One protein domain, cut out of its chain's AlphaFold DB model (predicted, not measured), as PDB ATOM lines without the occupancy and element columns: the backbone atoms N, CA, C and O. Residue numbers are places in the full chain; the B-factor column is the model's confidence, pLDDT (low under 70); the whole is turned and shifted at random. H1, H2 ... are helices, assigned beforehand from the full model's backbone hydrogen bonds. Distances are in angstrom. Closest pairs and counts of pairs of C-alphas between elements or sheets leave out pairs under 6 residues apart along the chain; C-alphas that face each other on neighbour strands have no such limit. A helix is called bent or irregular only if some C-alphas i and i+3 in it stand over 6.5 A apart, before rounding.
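This is residues 84 to 136 of the 176 residues of the protein "Hypothetical protein" of Craspedostauros australis (UniProt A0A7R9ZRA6). Two long helices make a flat, open V with a blunt tip: H1 is one arm, H2 the other, running back from the tip at a modest angle to H1, and the short link of residues 107 to 112 runs across the tip. The arms spread from there with no contact between them, the space between them is empty, and there is no core. The printed part has 53 residues, with two named helices, H1 then H2, and no named strand; the class is all helix. It is extended, with a radius of gyration of the C-alphas of 15.7 A, and the C-alphas span 45 by 38 by 10 A.

H1, residues 84 to 106, and H2, residues 113 to 136, are apart: no C-alpha of the one is within 8 A of the other. The N-to-C direction of H1 has a z component of 0.92, and that of H2 one of -0.98. Residues 84 to 100, 102 to 108 and 112 to 136 stand free. In H2 every O i to N i+4 pair is within hydrogen-bond range; in H1 17 of 19 are.

H1 begins at C-alpha 84, (-26.968, 0.118, -50.765), and ends at C-alpha 106, (-31.056, -12.449, -19.344), 34.1 A away. It is neither bent nor irregular, but only just: C-alphas 85 and 88 are 6.2 A apart. H2, the longest helix with 24 residues, measures 35.3 A from C-alpha 113 to C-alpha 136, at (-26.610, -34.017, -58.815).

The two C-alphas farthest apart are those of Met 106 and Gln 136, at 45.2 A. The printed part has no cut, and its one link, of 6 residues, is short. The mean pLDDT of the printed part is 79.0; residues 84 to 86, 109 to 113, 115 and 136 are under 70.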
ATOM      1  N   LYS A  84     -26.201  -0.598 -51.792       65.50
ATOM      2  CA  LYS A  84     -26.968   0.118 -50.765       65.50
ATOM      3  C   LYS A  84     -28.080  -0.720 -50.109       65.50
ATOM      4  O   LYS A  84     -28.382  -0.472 -48.950       65.50
ATOM      5  N   GLU A  85     -28.627  -1.727 -50.790       63.62
ATOM      6  CA  GLU A  85     -29.678  -2.614 -50.263       63.62
ATOM      7  C   GLU A  85     -29.131  -3.826 -49.491       63.62
ATOM      8  O   GLU A  85     -29.843  -4.420 -48.686       63.62
ATOM      9  N   LEU A  86     -27.849  -4.168 -49.663       65.62
ATOM     10  CA  LEU A  86     -27.213  -5.282 -48.947       65.62
ATOM     11  C   LEU A  86     -26.768  -4.899 -47.524       65.62
ATOM     12  O   LEU A  86     -26.783  -5.739 -46.624       65.62
ATOM     13  N   PHE A  87     -26.423  -3.630 -47.291       73.44
ATOM     14  CA  PHE A  87     -26.024  -3.134 -45.968       73.44
ATOM     15  C   PHE A  87     -27.112  -3.231 -44.883       73.44
ATOM     16  O   PHE A  87     -26.777  -3.671 -43.782       73.44
ATOM     17  N   PRO A  88     -28.393  -2.883 -45.128       75.00
ATOM     18  CA  PRO A  88     -29.422  -3.026 -44.097       75.00
ATOM     19  C   PRO A  88     -29.698  -4.491 -43.734       75.00
ATOM     20  O   PRO A  88     -29.953  -4.780 -42.568       75.00
ATOM     21  N   ILE A  89     -29.583  -5.425 -44.685       77.81
ATOM     22  CA  ILE A  89     -29.774  -6.862 -44.428       77.81
ATOM     23  C   ILE A  89     -28.655  -7.397 -43.524       77.81
ATOM     24  O   ILE A  89     -28.927  -8.070 -42.531       77.81
ATOM     25  N   LEU A  90     -27.400  -7.044 -43.819       81.44
ATOM     26  CA  LEU A  90     -26.254  -7.403 -42.977       81.44
ATOM     27  C   LEU A  90     -26.350  -6.769 -41.581       81.44
ATOM     28  O   LEU A  90     -26.104  -7.446 -40.584       81.44
ATOM     29  N   GLY A  91     -26.770  -5.504 -41.492       85.81
ATOM     30  CA  GLY A  91     -26.998  -4.827 -40.214       85.81
ATOM     31  C   GLY A  91     -28.072  -5.511 -39.362       85.81
ATOM     32  O   GLY A  91     -27.869  -5.712 -38.165       85.81
ATOM     33  N   ALA A  92     -29.181  -5.938 -39.977       84.44
ATOM     34  CA  ALA A  92     -30.260  -6.643 -39.289       84.44
ATOM     35  C   ALA A  92     -29.827  -8.022 -38.764       84.44
ATOM     36  O   ALA A  92     -30.199  -8.386 -37.648       84.44
ATOM     37  N   MET A  93     -29.001  -8.764 -39.513       87.50
ATOM     38  CA  MET A  93     -28.466 -10.044 -39.033       87.50
ATOM     39  C   MET A  93     -27.571  -9.869 -37.798       87.50
ATOM     40  O   MET A  93     -27.723 -10.610 -36.830       87.50
ATOM     41  N   VAL A  94     -26.685  -8.865 -37.787       89.44
ATOM     42  CA  VAL A  94     -25.788  -8.611 -36.641       89.44
ATOM     43  C   VAL A  94     -26.579  -8.215 -35.393       89.44
ATOM     44  O   VAL A  94     -26.344  -8.762 -34.316       89.44
ATOM     45  N   VAL A  95     -27.556  -7.312 -35.530       89.56
ATOM     46  CA  VAL A  95     -28.424  -6.908 -34.411       89.56
ATOM     47  C   VAL A  95     -29.263  -8.087 -33.909       89.56
ATOM     48  O   VAL A  95     -29.416  -8.244 -32.699       89.56
ATOM     49  N   GLY A  96     -29.750  -8.950 -34.807       90.31
ATOM     50  CA  GLY A  96     -30.480 -10.168 -34.449       90.31
ATOM     51  C   GLY A  96     -29.649 -11.141 -33.608       90.31
ATOM     52  O   GLY A  96     -30.115 -11.594 -32.565       90.31
ATOM     53  N   VAL A  97     -28.401 -11.415 -34.004       86.62
ATOM     54  CA  VAL A  97     -27.504 -12.327 -33.265       86.62
ATOM     55  C   VAL A  97     -27.131 -11.754 -31.897       86.62
ATOM     56  O   VAL A  97     -27.234 -12.453 -30.891       86.62
ATOM     57  N   VAL A  98     -26.752 -10.474 -31.825       88.19
ATOM     58  CA  VAL A  98     -26.407  -9.827 -30.546       88.19
ATOM     59  C   VAL A  98     -27.621  -9.773 -29.616       88.19
ATOM     60  O   VAL A  98     -27.504 -10.097 -28.435       88.19
ATOM     61  N   GLY A  99     -28.799  -9.429 -30.147       87.38
ATOM     62  CA  GLY A  99     -30.052  -9.430 -29.394       87.38
ATOM     63  C   GLY A  99     -30.407 -10.814 -28.849       87.38
ATOM     64  O   GLY A  99     -30.779 -10.932 -27.685       87.38
ATOM     65  N   TYR A 100     -30.216 -11.866 -29.648       86.25
ATOM     66  CA  TYR A 100     -30.466 -13.248 -29.236       86.25
ATOM     67  C   TYR A 100     -29.533 -13.711 -28.106       86.25
ATOM     68  O   TYR A 100     -29.991 -14.300 -27.126       86.25
ATOM     69  N   VAL A 101     -28.238 -13.383 -28.182       80.69
ATOM     70  CA  VAL A 101     -27.261 -13.721 -27.128       80.69
ATOM     71  C   VAL A 101     -27.588 -13.008 -25.812       80.69
ATOM     72  O   VAL A 101     -27.551 -13.625 -24.745       80.69
ATOM     73  N   VAL A 102     -27.942 -11.720 -25.867       83.44
ATOM     74  CA  VAL A 102     -28.333 -10.949 -24.674       83.44
ATOM     75  C   VAL A 102     -29.637 -11.483 -24.080       83.44
ATOM     76  O   VAL A 102     -29.727 -11.629 -22.863       83.44
ATOM     77  N   TYR A 103     -30.614 -11.828 -24.922       82.75
ATOM     78  CA  TYR A 103     -31.885 -12.410 -24.497       82.75
ATOM     79  C   TYR A 103     -31.693 -13.738 -23.750       82.75
ATOM     80  O   TYR A 103     -32.202 -13.885 -22.639       82.75
ATOM     81  N   ARG A 104     -30.892 -14.675 -24.283       76.38
ATOM     82  CA  ARG A 104     -30.596 -15.932 -23.566       76.38
ATOM     83  C   ARG A 104     -29.862 -15.690 -22.248       76.38
ATOM     84  O   ARG A 104     -30.233 -16.276 -21.234       76.38
ATOM     85  N   LYS A 105     -28.895 -14.764 -22.223       79.69
ATOM     86  CA  LYS A 105     -28.166 -14.402 -20.995       79.69
ATOM     87  C   LYS A 105     -29.085 -13.823 -19.912       79.69
ATOM     88  O   LYS A 105     -28.891 -14.127 -18.740       79.69
ATOM     89  N   MET A 106     -30.072 -13.003 -20.285       76.06
ATOM     90  CA  MET A 106     -31.056 -12.449 -19.344       76.06
ATOM     91  C   MET A 106     -32.015 -13.512 -18.798       76.06
ATOM     92  O   MET A 106     -32.421 -13.419 -17.643       76.06
ATOM     93  N   ASN A 107     -32.328 -14.536 -19.591       79.69
ATOM     94  CA  ASN A 107     -33.222 -15.621 -19.187       79.69
ATOM     95  C   ASN A 107     -32.539 -16.714 -18.349       79.69
ATOM     96  O   ASN A 107     -33.190 -17.686 -17.978       79.69
ATOM     97  N   GLY A 108     -31.240 -16.585 -18.052       72.06
ATOM     98  CA  GLY A 108     -30.505 -17.578 -17.266       72.06
ATOM     99  C   GLY A 108     -30.279 -18.913 -17.986       72.06
ATOM    100  O   GLY A 108     -29.756 -19.840 -17.372       72.06
ATOM    101  N   GLU A 109     -30.619 -19.012 -19.277       68.25
ATOM    102  CA  GLU A 109     -30.191 -20.125 -20.125       68.25
ATOM    103  C   GLU A 109     -28.691 -19.970 -20.385       68.25
ATOM    104  O   GLU A 109     -28.251 -19.194 -21.241       68.25
ATOM    105  N   ALA A 110     -27.887 -20.685 -19.600       68.06
ATOM    106  CA  ALA A 110     -26.478 -20.856 -19.895       68.06
ATOM    107  C   ALA A 110     -26.356 -21.561 -21.250       68.06
ATOM    108  O   ALA A 110     -26.954 -22.615 -21.448       68.06
ATOM    109  N   ILE A 111     -25.584 -20.979 -22.171       61.47
ATOM    110  CA  ILE A 111     -25.172 -21.668 -23.396       61.47
ATOM    111  C   ILE A 111     -24.328 -22.852 -22.934       61.47
ATOM    112  O   ILE A 111     -23.180 -22.678 -22.514       61.47
ATOM    113  N   THR A 112     -24.923 -24.036 -22.925       66.12
ATOM    114  CA  THR A 112     -24.201 -25.258 -22.611       66.12
ATOM    115  C   THR A 112     -23.318 -25.608 -23.810       66.12
ATOM    116  O   THR A 112     -23.666 -25.315 -24.956       66.12
ATOM    117  N   PRO A 113     -22.146 -26.219 -23.588       66.25
ATOM    118  CA  PRO A 113     -21.307 -26.708 -24.682       66.25
ATOM    119  C   PRO A 113     -22.046 -27.701 -25.598       66.25
ATOM    120  O   PRO A 113     -21.687 -27.832 -26.768       66.25
ATOM    121  N   ASP A 114     -23.116 -28.327 -25.101       71.88
ATOM    122  CA  ASP A 114     -23.997 -29.207 -25.868       71.88
ATOM    123  C   ASP A 114     -24.745 -28.457 -26.990       71.88
ATOM    124  O   ASP A 114     -24.791 -28.945 -28.120       71.88
ATOM    125  N   ASP A 115     -25.203 -27.221 -26.747       68.62
ATOM    126  CA  ASP A 115     -25.875 -26.386 -27.760       68.62
ATOM    127  C   ASP A 115     -24.937 -26.042 -28.933       68.62
ATOM    128  O   ASP A 115     -25.350 -25.978 -30.095       68.62
ATOM    129  N   ALA A 116     -23.649 -25.828 -28.644       72.75
ATOM    130  CA  ALA A 116     -22.639 -25.579 -29.670       72.75
ATOM    131  C   ALA A 116     -22.387 -26.831 -30.522       72.75
ATOM    132  O   ALA A 116     -22.183 -26.730 -31.735       72.75
ATOM    133  N   HIS A 117     -22.445 -28.008 -29.899       79.00
ATOM    134  CA  HIS A 117     -22.261 -29.286 -30.573       79.00
ATOM    135  C   HIS A 117     -23.443 -29.630 -31.489       79.00
ATOM    136  O   HIS A 117     -23.240 -30.145 -32.594       79.00
ATOM    137  N   ASP A 118     -24.664 -29.295 -31.070       77.56
ATOM    138  CA  ASP A 118     -25.878 -29.459 -31.872       77.56
ATOM    139  C   ASP A 118     -25.925 -28.477 -33.047       77.56
ATOM    140  O   ASP A 118     -26.229 -28.877 -34.175       77.56
ATOM    141  N   LEU A 119     -25.516 -27.221 -32.831       75.31
ATOM    142  CA  LEU A 119     -25.318 -26.257 -33.915       75.31
ATOM    143  C   LEU A 119     -24.275 -26.759 -34.918       75.31
ATOM    144  O   LEU A 119     -24.522 -26.731 -36.124       75.31
ATOM    145  N   GLN A 120     -23.135 -27.274 -34.451       84.56
ATOM    146  CA  GLN A 120     -22.087 -27.803 -35.324       84.56
ATOM    147  C   GLN A 120     -22.575 -28.997 -36.158       84.56
ATOM    148  O   GLN A 120     -22.311 -29.047 -37.362       84.56
ATOM    149  N   ARG A 121     -23.338 -29.923 -35.563       88.38
ATOM    150  CA  ARG A 121     -23.958 -31.044 -36.293       88.38
ATOM    151  C   ARG A 121     -24.960 -30.563 -37.339       88.38
ATOM    152  O   ARG A 121     -24.970 -31.081 -38.456       88.38
ATOM    153  N   ALA A 122     -25.777 -29.564 -37.007       84.69
ATOM    154  CA  ALA A 122     -26.726 -28.982 -37.949       84.69
ATOM    155  C   ALA A 122     -26.009 -28.329 -39.144       84.69
ATOM    156  O   ALA A 122     -26.399 -28.555 -40.291       84.69
ATOM    157  N   TYR A 123     -24.923 -27.587 -38.895       86.31
ATOM    158  CA  TYR A 123     -24.091 -27.008 -39.954       86.31
ATOM    159  C   TYR A 123     -23.464 -28.076 -40.851       86.31
ATOM    160  O   TYR A 123     -23.539 -27.963 -42.074       86.31
ATOM    161  N   GLN A 124     -22.900 -29.132 -40.264       93.12
ATOM    162  CA  GLN A 124     -22.280 -30.216 -41.020       93.12
ATOM    163  C   GLN A 124     -23.286 -30.924 -41.939       93.12
ATOM    164  O   GLN A 124     -23.006 -31.130 -43.119       93.12
ATOM    165  N   LYS A 125     -24.497 -31.200 -41.441       92.12
ATOM    166  CA  LYS A 125     -25.565 -31.816 -42.238       92.12
ATOM    167  C   LYS A 125     -25.996 -30.942 -43.421       92.12
ATOM    168  O   LYS A 125     -26.192 -31.452 -44.522       92.12
ATOM    169  N   MET A 126     -26.118 -29.626 -43.226       82.31
ATOM    170  CA  MET A 126     -26.456 -28.708 -44.322       82.31
ATOM    171  C   MET A 126     -25.368 -28.656 -45.403       82.31
ATOM    172  O   MET A 126     -25.687 -28.582 -46.591       82.31
ATOM    173  N   GLU A 127     -24.092 -28.707 -45.011       90.56
ATOM    174  CA  GLU A 127     -22.965 -28.724 -45.951       90.56
ATOM    175  C   GLU A 127     -22.955 -30.021 -46.777       90.56
ATOM    176  O   GLU A 127     -22.818 -29.977 -48.001       90.56
ATOM    177  N   GLU A 128     -23.188 -31.171 -46.140       90.62
ATOM    178  CA  GLU A 128     -23.309 -32.471 -46.811       90.62
ATOM    179  C   GLU A 128     -24.475 -32.490 -47.812       90.62
ATOM    180  O   GLU A 128     -24.297 -32.869 -48.974       90.62
ATOM    181  N   GLU A 129     -25.655 -32.000 -47.420       88.38
ATOM    182  CA  GLU A 129     -26.813 -31.882 -48.316       88.38
ATOM    183  C   GLU A 129     -26.538 -30.944 -49.503       88.38
ATOM    184  O   GLU A 129     -26.960 -31.217 -50.633       88.38
ATOM    185  N   ARG A 130     -25.807 -29.846 -49.283       84.00
ATOM    186  CA  ARG A 130     -25.405 -28.918 -50.347       84.00
ATOM    187  C   ARG A 130     -24.439 -29.579 -51.327       84.00
ATOM    188  O   ARG A 130     -24.607 -29.426 -52.539       84.00
ATOM    189  N   GLN A 131     -23.462 -30.330 -50.828       81.50
ATOM    190  CA  GLN A 131     -22.522 -31.068 -51.670       81.50
ATOM    191  C   GLN A 131     -23.235 -32.140 -52.498       81.50
ATOM    192  O   GLN A 131     -22.979 -32.243 -53.700       81.50
ATOM    193  N   LEU A 132     -24.175 -32.883 -51.909       79.75
ATOM    194  CA  LEU A 132     -24.995 -33.866 -52.625       79.75
ATOM    195  C   LEU A 132     -25.820 -33.214 -53.743       79.75
ATOM    196  O   LEU A 132     -25.783 -33.681 -54.881       79.75
ATOM    197  N   LYS A 133     -26.479 -32.082 -53.462       75.06
ATOM    198  CA  LYS A 133     -27.224 -31.319 -54.477       75.06
ATOM    199  C   LYS A 133     -26.318 -30.812 -55.603       75.06
ATOM    200  O   LYS A 133     -26.692 -30.914 -56.767       75.06
ATOM    201  N   SER A 134     -25.114 -30.329 -55.282       70.94
ATOM    202  CA  SER A 134     -24.161 -29.838 -56.291       70.94
ATOM    203  C   SER A 134     -23.681 -30.939 -57.249       70.94
ATOM    204  O   SER A 134     -23.597 -30.714 -58.457       70.94
ATOM    205  N   LYS A 135     -23.457 -32.155 -56.735       70.50
ATOM    206  CA  LYS A 135     -23.058 -33.330 -57.529       70.50
ATOM    207  C   LYS A 135     -24.191 -33.843 -58.421       70.50
ATOM    208  O   LYS A 135     -23.935 -34.385 -59.493       70.50
ATOM    209  N   GLN A 136     -25.444 -33.646 -58.013       61.84
ATOM    210  CA  GLN A 136     -26.610 -34.017 -58.815       61.84
ATOM    211  C   GLN A 136     -26.857 -33.032 -59.971       61.84
ATOM    212  O   GLN A 136     -27.226 -33.449 -61.067       61.84
TER     213      GLN A 136